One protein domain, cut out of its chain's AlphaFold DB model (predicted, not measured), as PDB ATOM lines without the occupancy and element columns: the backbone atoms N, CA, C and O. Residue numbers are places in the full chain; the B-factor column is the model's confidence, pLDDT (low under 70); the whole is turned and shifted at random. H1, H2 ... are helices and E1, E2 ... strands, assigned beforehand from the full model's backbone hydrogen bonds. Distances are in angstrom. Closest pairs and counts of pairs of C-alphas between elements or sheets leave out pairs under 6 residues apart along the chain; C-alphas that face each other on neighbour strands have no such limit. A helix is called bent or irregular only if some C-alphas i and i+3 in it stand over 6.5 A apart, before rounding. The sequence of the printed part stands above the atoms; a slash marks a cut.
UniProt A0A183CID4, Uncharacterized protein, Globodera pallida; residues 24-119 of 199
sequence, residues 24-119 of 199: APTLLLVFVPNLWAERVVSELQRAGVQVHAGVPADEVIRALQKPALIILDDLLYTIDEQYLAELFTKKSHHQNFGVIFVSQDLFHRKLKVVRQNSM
ATOM      1  N   ALA A  24     226.031 221.824 274.085       74.88
ATOM      2  CA  ALA A  24     225.449 220.737 273.310       74.88
ATOM      3  C   ALA A  24     224.681 219.786 274.247       74.88
ATOM      4  O   ALA A  24     225.177 219.481 275.338       74.88
ATOM      5  N   PRO A  25     223.476 219.335 273.861       82.56
ATOM      6  CA  PRO A  25     222.676 218.487 274.724       82.56
ATOM      7  C   PRO A  25     223.368 217.146 274.966       82.56
ATOM      8  O   PRO A  25     224.028 216.600 274.080       82.56
ATOM      9  N   THR A  26     223.153 216.573 276.148       88.44
ATOM     10  CA  THR A  26     223.559 215.193 276.436       88.44
ATOM     11  C   THR A  26     222.833 214.247 275.487       88.44
ATOM     12  O   THR A  26     221.602 214.245 275.460       88.44
ATOM     13  N   LEU A  27     223.562 213.420 274.740       91.75
ATOM     14  CA  LEU A  27     222.964 212.433 273.843       91.75
ATOM     15  C   LEU A  27     222.884 211.065 274.525       91.75
ATOM     16  O   LEU A  27     223.909 210.522 274.937       91.75
ATOM     17  N   LEU A  28     221.678 210.506 274.606       91.75
ATOM     18  CA  LEU A  28     221.428 209.133 275.040       91.75
ATOM     19  C   LEU A  28     220.855 208.321 273.874       91.75
ATOM     20  O   LEU A  28     219.739 208.587 273.429       91.75
ATOM     21  N   LEU A  29     221.588 207.306 273.419       90.19
ATOM     22  CA  LEU A  29     221.085 206.289 272.501       90.19
ATOM     23  C   LEU A  29     220.566 205.084 273.287       90.19
ATOM     24  O   LEU A  29     221.282 204.495 274.098       90.19
ATOM     25  N   VAL A  30     219.331 204.694 272.999       88.25
ATOM     26  CA  VAL A  30     218.660 203.532 273.568       88.25
ATOM     27  C   VAL A  30     218.324 202.555 272.453       88.25
ATOM     28  O   VAL A  30     217.732 202.949 271.454       88.25
ATOM     29  N   PHE A  31     218.661 201.284 272.640       88.12
ATOM     30  CA  PHE A  31     218.487 200.245 271.624       88.12
ATOM     31  C   PHE A  31     218.141 198.897 272.267       88.12
ATOM     32  O   PHE A  31     218.333 198.700 273.470       88.12
ATOM     33  N   VAL A  32     217.627 197.948 271.484       81.06
ATOM     34  CA  VAL A  32     217.360 196.586 271.976       81.06
ATOM     35  C   VAL A  32     218.682 195.866 272.298       81.06
ATOM     36  O   VAL A  32     219.612 195.900 271.488       81.06
ATOM     37  N   PRO A  33     218.789 195.177 273.452       77.44
ATOM     38  CA  PRO A  33     220.005 194.458 273.825       77.44
ATOM     39  C   PRO A  33     220.470 193.455 272.759       77.44
ATOM     40  O   PRO A  33     219.656 192.807 272.105       77.44
ATOM     41  N   ASN A  34     221.790 193.279 272.643       76.38
ATOM     42  CA  ASN A  34     222.457 192.306 271.761       76.38
ATOM     43  C   ASN A  34     222.278 192.514 270.244       76.38
ATOM     44  O   ASN A  34     222.727 191.670 269.471       76.38
ATOM     45  N   LEU A  35     221.663 193.614 269.797       71.44
ATOM     46  CA  LEU A  35     221.552 193.917 268.363       71.44
ATOM     47  C   LEU A  35     222.785 194.621 267.788       71.44
ATOM     48  O   LEU A  35     223.074 194.493 266.602       71.44
ATOM     49  N   TRP A  36     223.510 195.371 268.618       77.00
ATOM     50  CA  TRP A  36     224.647 196.173 268.179       77.00
ATOM     51  C   TRP A  36     225.960 195.481 268.530       77.00
ATOM     52  O   TRP A  36     226.141 194.995 269.646       77.00
ATOM     53  N   ALA A  37     226.901 195.470 267.581       78.31
ATOM     54  CA  ALA A  37     228.253 194.998 267.843       78.31
ATOM     55  C   ALA A  37     228.933 195.894 268.892       78.31
ATOM     56  O   ALA A  37     228.857 197.123 268.805       78.31
ATOM     57  N   GLU A  38     229.665 195.293 269.832       80.56
ATOM     58  CA  GLU A  38     230.364 196.008 270.919       80.56
ATOM     59  C   GLU A  38     231.270 197.138 270.409       80.56
ATOM     60  O   GLU A  38     231.415 198.183 271.048       80.56
ATOM     61  N   ARG A  39     231.844 196.955 269.213       84.06
ATOM     62  CA  ARG A  39     232.650 197.969 268.533       84.06
ATOM     63  C   ARG A  39     231.872 199.264 268.293       84.06
ATOM     64  O   ARG A  39     232.405 200.332 268.573       84.06
ATOM     65  N   VAL A  40     230.635 199.174 267.807       85.00
ATOM     66  CA  VAL A  40     229.817 200.351 267.479       85.00
ATOM     67  C   VAL A  40     229.427 201.094 268.756       85.00
ATOM     68  O   VAL A  40     229.546 202.314 268.824       85.00
ATOM     69  N   VAL A  41     229.051 200.356 269.805       85.19
ATOM     70  CA  VAL A  41     228.772 200.932 271.131       85.19
ATOM     71  C   VAL A  41     229.993 201.686 271.665       85.19
ATOM     72  O   VAL A  41     229.875 202.824 272.114       85.19
ATOM     73  N   SER A  42     231.178 201.083 271.551       86.94
ATOM     74  CA  SER A  42     232.434 201.698 271.994       86.94
ATOM     75  C   SER A  42     232.778 202.964 271.201       86.94
ATOM     76  O   SER A  42     233.268 203.937 271.771       86.94
ATOM     77  N   GLU A  43     232.547 202.966 269.888       88.81
ATOM     78  CA  GLU A  43     232.772 204.131 269.023       88.81
ATOM     79  C   GLU A  43     231.840 205.294 269.398       88.81
ATOM     80  O   GLU A  43     232.307 206.424 269.550       88.81
ATOM     81  N   LEU A  44     230.559 205.015 269.655       88.62
ATOM     82  CA  LEU A  44     229.587 206.010 270.117       88.62
ATOM     83  C   LEU A  44     229.961 206.605 271.479       88.62
ATOM     84  O   LEU A  44     229.952 207.824 271.650       88.62
ATOM     85  N   GLN A  45     230.358 205.767 272.436       90.12
ATOM     86  CA  GLN A  45     230.780 206.232 273.760       90.12
ATOM     87  C   GLN A  45     232.015 207.137 273.692       90.12
ATOM     88  O   GLN A  45     232.070 208.154 274.382       90.12
ATOM     89  N   ARG A  46     232.986 206.828 272.820       90.88
ATOM     90  CA  ARG A  46     234.147 207.707 272.580       90.88
ATOM     91  C   ARG A  46     233.754 209.049 271.964       90.88
ATOM     92  O   ARG A  46     234.435 210.036 272.215       90.88
ATOM     93  N   ALA A  47     232.666 209.092 271.197       89.19
ATOM     94  CA  ALA A  47     232.089 210.328 270.673       89.19
ATOM     95  C   ALA A  47     231.251 211.103 271.716       89.19
ATOM     96  O   ALA A  47     230.645 212.117 271.379       89.19
ATOM     97  N   GLY A  48     231.214 210.651 272.976       90.19
ATOM     98  CA  GLY A  48     230.471 211.296 274.063       90.19
ATOM     99  C   GLY A  48     228.992 210.906 274.133       90.19
ATOM    100  O   GLY A  48     228.237 211.513 274.890       90.19
ATOM    101  N   VAL A  49     228.567 209.896 273.368       92.25
ATOM    102  CA  VAL A  49     227.187 209.398 273.375       92.25
ATOM    103  C   VAL A  49     227.004 208.416 274.524       92.25
ATOM    104  O   VAL A  49     227.697 207.401 274.609       92.25
ATOM    105  N   GLN A  50     226.045 208.684 275.405       93.56
ATOM    106  CA  GLN A  50     225.627 207.702 276.398       93.56
ATOM    107  C   GLN A  50     224.807 206.616 275.706       93.56
ATOM    108  O   GLN A  50     223.976 206.907 274.849       93.56
ATOM    109  N   VAL A  51     225.037 205.359 276.071       92.56
ATOM    110  CA  VAL A  51     224.414 204.207 275.414       92.56
ATOM    111  C   VAL A  51     223.722 203.350 276.470       92.56
ATOM    112  O   VAL A  51     224.339 202.999 277.475       92.56
ATOM    113  N   HIS A  52     222.446 203.025 276.256       92.12
ATOM    114  CA  HIS A  52     221.619 202.259 277.190       92.12
ATOM    115  C   HIS A  52     220.906 201.105 276.478       92.12
ATOM    116  O   HIS A  52     220.170 201.307 275.513       92.12
ATOM    117  N   ALA A  53     221.113 199.882 276.963       90.56
ATOM    118  CA  ALA A  53     220.475 198.695 276.409       90.56
ATOM    119  C   ALA A  53     219.091 198.481 277.046       90.56
ATOM    120  O   ALA A  53     218.964 198.390 278.266       90.56
ATOM    121  N   GLY A  54     218.059 198.366 276.213       89.75
ATOM    122  CA  GLY A  54     216.665 198.240 276.633       89.75
ATOM    123  C   GLY A  54     216.026 199.573 277.027       89.75
ATOM    124  O   GLY A  54     216.696 200.592 277.170       89.75
ATOM    125  N   VAL A  55     214.701 199.557 277.191       91.56
ATOM    126  CA  VAL A  55     213.901 200.744 277.540       91.56
ATOM    127  C   VAL A  55     214.391 201.320 278.879       91.56
ATOM    128  O   VAL A  55     214.422 200.577 279.863       91.56
ATOM    129  N   PRO A  56     214.789 202.606 278.948       91.81
ATOM    130  CA  PRO A  56     215.324 203.190 280.168       91.81
ATOM    131  C   PRO A  56     214.220 203.358 281.209       91.81
ATOM    132  O   PRO A  56     213.083 203.692 280.881       91.81
ATOM    133  N   ALA A  57     214.574 203.175 282.477       92.25
ATOM    134  CA  ALA A  57     213.719 203.597 283.578       92.25
ATOM    135  C   ALA A  57     213.715 205.134 283.702       92.25
ATOM    136  O   ALA A  57     214.626 205.821 283.228       92.25
ATOM    137  N   ASP A  58     212.703 205.692 284.369       91.31
ATOM    138  CA  ASP A  58     212.565 207.145 284.529       91.31
ATOM    139  C   ASP A  58     213.740 207.769 285.294       91.31
ATOM    140  O   ASP A  58     214.123 208.909 285.029       91.31
ATOM    141  N   GLU A  59     214.336 207.029 286.226       93.25
ATOM    142  CA  GLU A  59     215.494 207.461 287.004       93.25
ATOM    143  C   GLU A  59     216.705 207.711 286.102       93.25
ATOM    144  O   GLU A  59     217.416 208.698 286.294       93.25
ATOM    145  N   VAL A  60     216.893 206.878 285.071       93.06
ATOM    146  CA  VAL A  60     217.970 207.036 284.082       93.06
ATOM    147  C   VAL A  60     217.785 208.345 283.321       93.06
ATOM    148  O   VAL A  60     218.713 209.142 283.227       93.06
ATOM    149  N   ILE A  61     216.565 208.618 282.841       92.50
ATOM    150  CA  ILE A  61     216.251 209.855 282.112       92.50
ATOM    151  C   ILE A  61     216.438 211.092 283.000       92.50
ATOM    152  O   ILE A  61     216.924 212.125 282.527       92.50
ATOM    153  N   ARG A  62     216.061 211.014 284.282       91.94
ATOM    154  CA  ARG A  62     216.209 212.115 285.249       91.94
ATOM    155  C   ARG A  62     217.663 212.389 285.618       91.94
ATOM    156  O   ARG A  62     217.993 213.543 285.871       91.94
ATOM    157  N   ALA A  63     218.509 211.361 285.632       92.88
ATOM    158  CA  ALA A  63     219.930 211.492 285.942       92.88
ATOM    159  C   ALA A  63     220.745 212.144 284.809       92.88
ATOM    160  O   ALA A  63     221.866 212.591 285.048       92.88
ATOM    161  N   LEU A  64     220.203 212.224 283.587       92.38
ATOM    162  CA  LEU A  64     220.871 212.895 282.470       92.38
ATOM    163  C   LEU A  64     221.063 214.390 282.748       92.38
ATOM    164  O   LEU A  64     220.117 215.092 283.113       92.38
ATOM    165  N   GLN A  65     222.257 214.898 282.445       92.12
ATOM    166  CA  GLN A  65     222.499 216.336 282.372       92.12
ATOM    167  C   GLN A  65     221.612 216.960 281.285       92.12
ATOM    168  O   GLN A  65     221.480 216.412 280.188       92.12
ATOM    169  N   LYS A  66     220.985 218.098 281.602       91.00
ATOM    170  CA  LYS A  66     220.027 218.786 280.726       91.00
ATOM    171  C   LYS A  66     220.657 220.022 280.063       91.00
ATOM    172  O   LYS A  66     221.474 220.672 280.713       91.00
ATOM    173  N   PRO A  67     220.252 220.383 278.829       93.38
ATOM    174  CA  PRO A  67     219.272 219.690 277.984       93.38
ATOM    175  C   PRO A  67     219.789 218.333 277.483       93.38
ATOM    176  O   PRO A  67     220.995 218.111 277.413       93.38
ATOM    177  N   ALA A  68     218.879 217.413 277.165       94.12
ATOM    178  CA  ALA A  68     219.235 216.093 276.641       94.12
ATOM    179  C   ALA A  68     218.475 215.761 275.351       94.12
ATOM    180  O   ALA A  68     217.369 216.246 275.130       94.12
ATOM    181  N   LEU A  69     219.048 214.898 274.519       95.25
ATOM    182  CA  LEU A  69     218.391 214.276 273.377       95.25
ATOM    183  C   LEU A  69     218.412 212.763 273.577       95.25
ATOM    184  O   LEU A  69     219.470 212.173 273.781       95.25
ATOM    185  N   ILE A  70     217.239 212.142 273.527       95.94
ATOM    186  CA  ILE A  70     217.082 210.697 273.682       95.94
ATOM    187  C   ILE A  70     216.683 210.114 272.334       95.94
ATOM    188  O   ILE A  70     215.658 210.494 271.772       95.94
ATOM    189  N   ILE A  71     217.479 209.181 271.825       95.94
ATOM    190  CA  ILE A  71     217.188 208.437 270.602       95.94
ATOM    191  C   ILE A  71     216.767 207.030 271.003       95.94
ATOM    192  O   ILE A  71     217.522 206.304 271.640       95.94
ATOM    193  N   LEU A  72     215.547 206.662 270.642       95.56
ATOM    194  CA  LEU A  72     214.948 205.358 270.868       95.56
ATOM    195  C   LEU A  72     214.970 204.586 269.546       95.56
ATOM    196  O   LEU A  72     214.140 204.850 268.672       95.56
ATOM    197  N   ASP A  73     215.918 203.666 269.394       92.88
ATOM    198  CA  ASP A  73     216.126 202.896 268.167       92.88
ATOM    199  C   ASP A  73     215.713 201.426 268.316       92.88
ATOM    200  O   ASP A  73     216.036 200.757 269.294       92.88
ATOM    201  N   ASP A  74     214.969 200.931 267.330       87.88
ATOM    202  CA  ASP A  74     214.448 199.559 267.245       87.88
ATOM    203  C   ASP A  74     213.619 199.066 268.454       87.88
ATOM    204  O   ASP A  74     213.485 197.875 268.718       87.88
ATOM    205  N   LEU A  75     213.002 199.979 269.210       91.56
ATOM    206  CA  LEU A  75     212.266 199.633 270.436       91.56
ATOM    207  C   LEU A  75     210.770 199.357 270.224       91.56
ATOM    208  O   LEU A  75     210.065 199.097 271.198       91.56
ATOM    209  N   LEU A  76     210.246 199.405 268.993       91.44
ATOM    210  CA  LEU A  76     208.797 199.356 268.709       91.44
ATOM    211  C   LEU A  76     208.075 198.169 269.367       91.44
ATOM    212  O   LEU A  76     206.961 198.306 269.896       91.44
ATOM    213  N   TYR A  77     208.708 197.000 269.364       89.81
ATOM    214  CA  TYR A  77     208.119 195.786 269.920       89.81
ATOM    215  C   TYR A  77     208.337 195.651 271.429       89.81
ATOM    216  O   TYR A  77     207.464 195.109 272.106       89.81
ATOM    217  N   THR A  78     209.424 196.205 271.967       91.56
ATOM    218  CA  THR A  78     209.803 196.079 273.382       91.56
ATOM    219  C   THR A  78     209.246 197.188 274.271       91.56
ATOM    220  O   THR A  78     209.020 196.955 275.453       91.56
ATOM    221  N   ILE A  79     209.025 198.391 273.734       94.31
ATOM    222  CA  ILE A  79     208.538 199.536 274.508       94.31
ATOM    223  C   ILE A  79     207.036 199.450 274.763       94.31
ATOM    224  O   ILE A  79     206.255 199.069 273.882       94.31
ATOM    225  N   ASP A  80     206.631 199.815 275.974       95.56
ATOM    226  CA  ASP A  80     205.225 199.962 276.323       95.56
ATOM    227  C   ASP A  80     204.599 201.188 275.631       95.56
ATOM    228  O   ASP A  80     205.243 202.223 275.447       95.56
ATOM    229  N   GLU A  81     203.335 201.060 275.226       95.44
ATOM    230  CA  GLU A  81     202.607 202.110 274.505       95.44
ATOM    231  C   GLU A  81     202.362 203.346 275.371       95.44
ATOM    232  O   GLU A  81     202.562 204.470 274.907       95.44
ATOM    233  N   GLN A  82     201.951 203.145 276.626       95.94
ATOM    234  CA  GLN A  82     201.674 204.243 277.541       95.94
ATOM    235  C   GLN A  82     202.969 204.972 277.895       95.94
ATOM    236  O   GLN A  82     203.015 206.201 277.844       95.94
ATOM    237  N   TYR A  83     204.038 204.227 278.173       96.06
ATOM    238  CA  TYR A  83     205.346 204.815 278.442       96.06
ATOM    239  C   TYR A  83     205.840 205.688 277.280       96.06
ATOM    240  O   TYR A  83     206.220 206.844 277.476       96.06
ATOM    241  N   LEU A  84     205.776 205.169 276.049       96.31
ATOM    242  CA  LEU A  84     206.167 205.913 274.853       96.31
ATOM    243  C   LEU A  84     205.290 207.162 274.639       96.31
ATOM    244  O   LEU A  84     205.803 208.230 274.304       96.31
ATOM    245  N   ALA A  85     203.981 207.062 274.876       96.31
ATOM    246  CA  ALA A  85     203.066 208.197 274.803       96.31
ATOM    247  C   ALA A  85     203.412 209.301 275.823       96.31
ATOM    248  O   ALA A  85     203.364 210.488 275.491       96.31
ATOM    249  N   GLU A  86     203.793 208.940 277.050       95.62
ATOM    250  CA  GLU A  86     204.196 209.897 278.089       95.62
ATOM    251  C   GLU A  86     205.481 210.656 277.729       95.62
ATOM    252  O   GLU A  86     205.576 211.858 278.012       95.62
ATOM    253  N   LEU A  87     206.440 209.986 277.074       95.56
ATOM    254  CA  LEU A  87     207.675 210.610 276.583       95.56
ATOM    255  C   LEU A  87     207.397 211.729 275.573       95.56
ATOM    256  O   LEU A  87     208.023 212.781 275.657       95.56
ATOM    257  N   PHE A  88     206.438 211.523 274.668       95.19
ATOM    258  CA  PHE A  88     206.087 212.476 273.608       95.19
ATOM    259  C   PHE A  88     205.068 213.548 274.018       95.19
ATOM    260  O   PHE A  88     204.802 214.445 273.228       95.19
ATOM    261  N   THR A  89     204.482 213.475 275.217       91.69
ATOM    262  CA  THR A  89     203.415 214.404 275.640       91.69
ATOM    263  C   THR A  89     203.774 215.250 276.850       91.69
ATOM    264  O   THR A  89     203.544 216.452 276.840       91.69
ATOM    265  N   LYS A  90     204.290 214.645 277.926       88.56
ATOM    266  CA  LYS A  90     204.506 215.345 279.205       88.56
ATOM    267  C   LYS A  90     205.975 215.371 279.593       88.56
ATOM    268  O   LYS A  90     206.491 216.412 279.996       88.56
ATOM    269  N   LYS A  91     206.662 214.228 279.505       87.38
ATOM    270  CA  LYS A  91     207.999 214.081 280.097       87.38
ATOM    271  C   LYS A  91     209.043 214.948 279.389       87.38
ATOM    272  O   LYS A  91     209.770 215.652 280.085       87.38
ATOM    273  N   SER A  92     209.074 214.959 278.054       84.31
ATOM    274  CA  SER A  92     210.023 215.755 277.253       84.31
ATOM    275  C   SER A  92     210.009 217.241 277.631       84.31
ATOM    276  O   SER A  92     211.049 217.815 277.962       84.31
ATOM    277  N   HIS A  93     208.815 217.837 277.685       80.19
ATOM    278  CA  HIS A  93     208.625 219.250 278.015       80.19
ATOM    279  C   HIS A  93     208.957 219.570 279.479       80.19
ATOM    280  O   HIS A  93     209.574 220.595 279.755       80.19
ATOM    281  N   HIS A  94     208.585 218.704 280.428       83.38
ATOM    282  CA  HIS A  94     208.817 218.956 281.857       83.38
ATOM    283  C   HIS A  94     210.245 218.663 282.323       83.38
ATOM    284  O   HIS A  94     210.678 219.210 283.334       83.38
ATOM    285  N   GLN A  95     210.973 217.789 281.629       85.62
ATOM    286  CA  GLN A  95     212.315 217.350 282.027       85.62
ATOM    287  C   GLN A  95     213.414 217.829 281.063       85.62
ATOM    288  O   GLN A  95     214.530 217.307 281.115       85.62
ATOM    289  N   ASN A  96     213.106 218.815 280.212       90.69
ATOM    290  CA  ASN A  96     214.031 219.488 279.296       90.69
ATOM    291  C   ASN A  96     214.842 218.510 278.422       90.69
ATOM    292  O   ASN A  96     216.078 218.506 278.437       90.69
ATOM    293  N   PHE A  97     214.139 217.631 277.700       93.44
ATOM    294  CA  PHE A  97     214.764 216.744 276.721       93.44
ATOM    295  C   PHE A  97     213.950 216.603 275.433       93.44
ATOM    296  O   PHE A  97     212.722 216.626 275.452       93.44
ATOM    297  N   GLY A  98     214.648 216.417 274.313       94.44
ATOM    298  CA  GLY A  98     214.067 215.991 273.042       94.44
ATOM    299  C   GLY A  98     214.043 214.468 272.919       94.44
ATOM    300  O   GLY A  98     214.874 213.778 273.515       94.44
ATOM    301  N   VAL A  99     213.113 213.939 272.121       96.00
ATOM    302  CA  VAL A  99     213.014 212.501 271.826       96.00
ATOM    303  C   VAL A  99     212.950 212.279 270.328       96.00
ATOM    304  O   VAL A  99     212.137 212.892 269.641       96.00
ATOM    305  N   ILE A 100     213.771 211.356 269.842       96.75
ATOM    306  CA  ILE A 100     213.677 210.782 268.505       96.75
ATOM    307  C   ILE A 100     213.291 209.321 268.681       96.75
ATOM    308  O   ILE A 100     213.922 208.598 269.446       96.75
ATOM    309  N   PHE A 101     212.252 208.888 267.979       97.06
ATOM    310  CA  PHE A 101     211.839 207.491 267.952       97.06
ATOM    311  C   PHE A 101     211.952 206.967 266.525       97.06
ATOM    312  O   PHE A 101     211.300 207.489 265.620       97.06
ATOM    313  N   VAL A 102     212.792 205.951 266.332       95.31
ATOM    314  CA  VAL A 102     213.030 205.319 265.032       95.31
ATOM    315  C   VAL A 102     212.127 204.090 264.915       95.31
ATOM    316  O   VAL A 102     212.065 203.257 265.817       95.31
ATOM    317  N   SER A 103     211.383 203.994 263.813       92.81
ATOM    318  CA  SER A 103     210.407 202.925 263.574       92.81
ATOM    319  C   SER A 103     210.350 202.548 262.101       92.81
ATOM    320  O   SER A 103     210.448 203.414 261.232       92.81
ATOM    321  N   GLN A 104     210.106 201.266 261.826       89.38
ATOM    322  CA  GLN A 104     209.852 200.750 260.480       89.38
ATOM    323  C   GLN A 104     208.381 200.920 260.042       89.38
ATOM    324  O   GLN A 104     208.088 200.892 258.846       89.38
ATOM    325  N   ASP A 105     207.451 201.120 260.985       91.69
ATOM    326  CA  ASP A 105     206.015 201.286 260.719       91.69
ATOM    327  C   ASP A 105     205.482 202.575 261.361       91.69
ATOM    328  O   ASP A 105     205.399 202.696 262.581       91.69
ATOM    329  N   LEU A 106     205.088 203.535 260.522       92.31
ATOM    330  CA  LEU A 106     204.540 204.837 260.917       92.31
ATOM    331  C   LEU A 106     203.117 204.753 261.506       92.31
ATOM    332  O   LEU A 106     202.712 205.626 262.283       92.31
ATOM    333  N   PHE A 107     202.337 203.739 261.121       94.62
ATOM    334  CA  PHE A 107     200.936 203.566 261.527       94.62
ATOM    335  C   PHE A 107     200.726 202.411 262.501       94.62
ATOM    336  O   PHE A 107     199.580 202.078 262.813       94.62
ATOM    337  N   HIS A 108     201.813 201.880 263.062       95.31
ATOM    338  CA  HIS A 108     201.741 200.920 264.147       95.31
ATOM    339  C   HIS A 108     200.862 201.457 265.285       95.31
ATOM    340  O   HIS A 108     200.927 202.642 265.637       95.31
ATOM    341  N   ARG A 109     200.050 200.582 265.897       93.88
ATOM    342  CA  ARG A 109     199.032 200.975 266.893       93.88
ATOM    343  C   ARG A 109     199.598 201.842 268.024       93.88
ATOM    344  O   ARG A 109     199.008 202.869 268.349       93.88
ATOM    345  N   LYS A 110     200.801 201.497 268.503       95.06
ATOM    346  CA  LYS A 110     201.496 202.187 269.602       95.06
ATOM    347  C   LYS A 110     201.917 203.626 269.273       95.06
ATOM    348  O   LYS A 110     202.230 204.397 270.170       95.06
ATOM    349  N   LEU A 111     201.963 203.998 267.992       95.81
ATOM    350  CA  LEU A 111     202.524 205.276 267.543       95.81
ATOM    351  C   LEU A 111     201.474 206.339 267.256       95.81
ATOM    352  O   LEU A 111     201.820 207.415 266.780       95.81
ATOM    353  N   LYS A 112     200.189 206.084 267.530       95.62
ATOM    354  CA  LYS A 112     199.142 207.085 267.291       95.62
ATOM    355  C   LYS A 112     199.410 208.379 268.066       95.62
ATOM    356  O   LYS A 112     199.412 209.443 267.455       95.62
ATOM    357  N   VAL A 113     199.657 208.279 269.374       96.25
ATOM    358  CA  VAL A 113     199.928 209.445 270.234       96.25
ATOM    359  C   VAL A 113     201.256 210.093 269.856       96.25
ATOM    360  O   VAL A 113     201.301 211.308 269.699       96.25
ATOM    361  N   VAL A 114     202.299 209.290 269.627       96.62
ATOM    362  CA  VAL A 114     203.614 209.763 269.166       96.62
ATOM    363  C   VAL A 114     203.460 210.613 267.909       96.62
ATOM    364  O   VAL A 114     203.770 211.795 267.927       96.62
ATOM    365  N   ARG A 115     202.859 210.057 266.852       95.94
ATOM    366  CA  ARG A 115     202.667 210.738 265.566       95.94
ATOM    367  C   ARG A 115     201.859 212.033 265.684       95.94
ATOM    368  O   ARG A 115     202.113 212.958 264.928       95.94
ATOM    369  N   GLN A 116     200.889 212.097 266.597       94.69
ATOM    370  CA  GLN A 116     200.062 213.291 266.813       94.69
ATOM    371  C   GLN A 116     200.760 214.392 267.624       94.69
ATOM    372  O   GLN A 116     200.340 215.541 267.532       94.69
ATOM    373  N   ASN A 117     201.784 214.054 268.412       95.19
ATOM    374  CA  ASN A 117     202.516 215.006 269.258       95.19
ATOM    375  C   ASN A 117     203.941 215.288 268.749       95.19
ATOM    376  O   ASN A 117     204.621 216.168 269.269       95.19
ATOM    377  N   SER A 118     204.403 214.570 267.724       96.06
ATOM    378  CA  SER A 118     205.675 214.843 267.065       96.06
ATOM    379  C   SER A 118     205.664 216.211 266.384       96.06
ATOM    380  O   SER A 118     204.885 216.456 265.467       96.06
ATOM    381  N   MET A 119     206.601 217.073 266.782       95.69
ATOM    382  CA  MET A 119     206.850 218.362 266.120       95.69
ATOM    383  C   MET A 119     207.535 218.191 264.761       95.69
ATOM    384  O   MET A 119     207.417 219.052 263.898       95.69
TER     385      MET A 119
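This is residues 24 to 119 of the 199 residues of an uncharacterized protein of Globodera pallida (UniProt A0A183CID4). A twisted sheet of four parallel strands makes the wall of this domain, with H1 over one face at the E2 edge and H3 over the opposite face at the E4 edge. H4 packs on H3 and lies off the sheet, while short H2 only grazes the sheet. The printed part has 96 residues, with four named helices and four named strands that follow along the chain as E1 H1 E2 H2 E3 H3 E4 H4; the sheet runs E2 E1 E3 E4, all parallel, and the class is mixed, helices and strands. The whole is compact, with a radius of gyration of the C-alphas of 13.1 A and spans of 35 by 28 by 22 A.

Start at the inner strands, E1, residues 26 to 31, and E3, residues 68 to 73: they are parallel at 15 degrees, with N 30 and O 71 2.8 A apart. Beside E1 find the edge strand E2, residues 50 to 53, parallel at 20 degrees, with N 29 and O 50 2.8 A apart. Beside E3 find the other edge strand, E4, residues 97 to 101, parallel at 14 degrees, with N 70 and O 98 2.9 A apart. H1, residues 38 to 46, lies over E2 at a height over the sheet of 9.1 A, its local plane fitted to only 6 C-alphas; the closest C-alphas are those of Gln 45 and Val 51, 6.9 A apart. H3, residues 81 to 94, lies on the opposite face, over E4, at a height of 9.2 A; it runs along the strands, at 9 degrees to E4 on the local plane, and the closest C-alphas are those of Ser 92 and Gly 98, 5.8 A apart. H4, residues 109 to 117, is not on the sheet; it touches H3, the same way at a shallow tilt of 17 degrees, closest at the C-alphas of Glu 81 and Lys 110, 5.0 A apart. H2, residues 58 to 63, only grazes the sheet with residues 60 to 62 and is near H3. E1, H1, E2 and E3, H3, E4 are strand-helix-strand units, two parallel neighbour strands with a helix between along the chain; E2, H2, E3 is a split one, with E1 between its strands. The three crossovers are right-handed. Every O i to N i+4 pair is within hydrogen-bond range in H1 and H2, but 7 of 10 in H3 and 3 of 5 in H4.

Find C-alpha 26 at (223.559, 215.193, 276.436), where E1 begins its 16.5 A; E3 is 16.0 A long, E4 13.1 A and E2 10.4 A. H3 begins at C-alpha 81, (202.607, 202.110, 274.505), and is 19.4 A long; it is only just irregular, with C-alphas 88 and 91 7.0 A apart. H4, 14.6 A long, is irregular too, with C-alphas 110 and 113 7.5 A apart, and ends at C-alpha 117, (202.516, 215.006, 269.258). H1 is 12.4 A long and H2 8.7 A.

Look from Arg 46 to Arg 109 for the two C-alphas farthest apart, 36.2 A. The printed part has no cut and no long link. Its mean pLDDT is 90.8, and no printed residue is under 70.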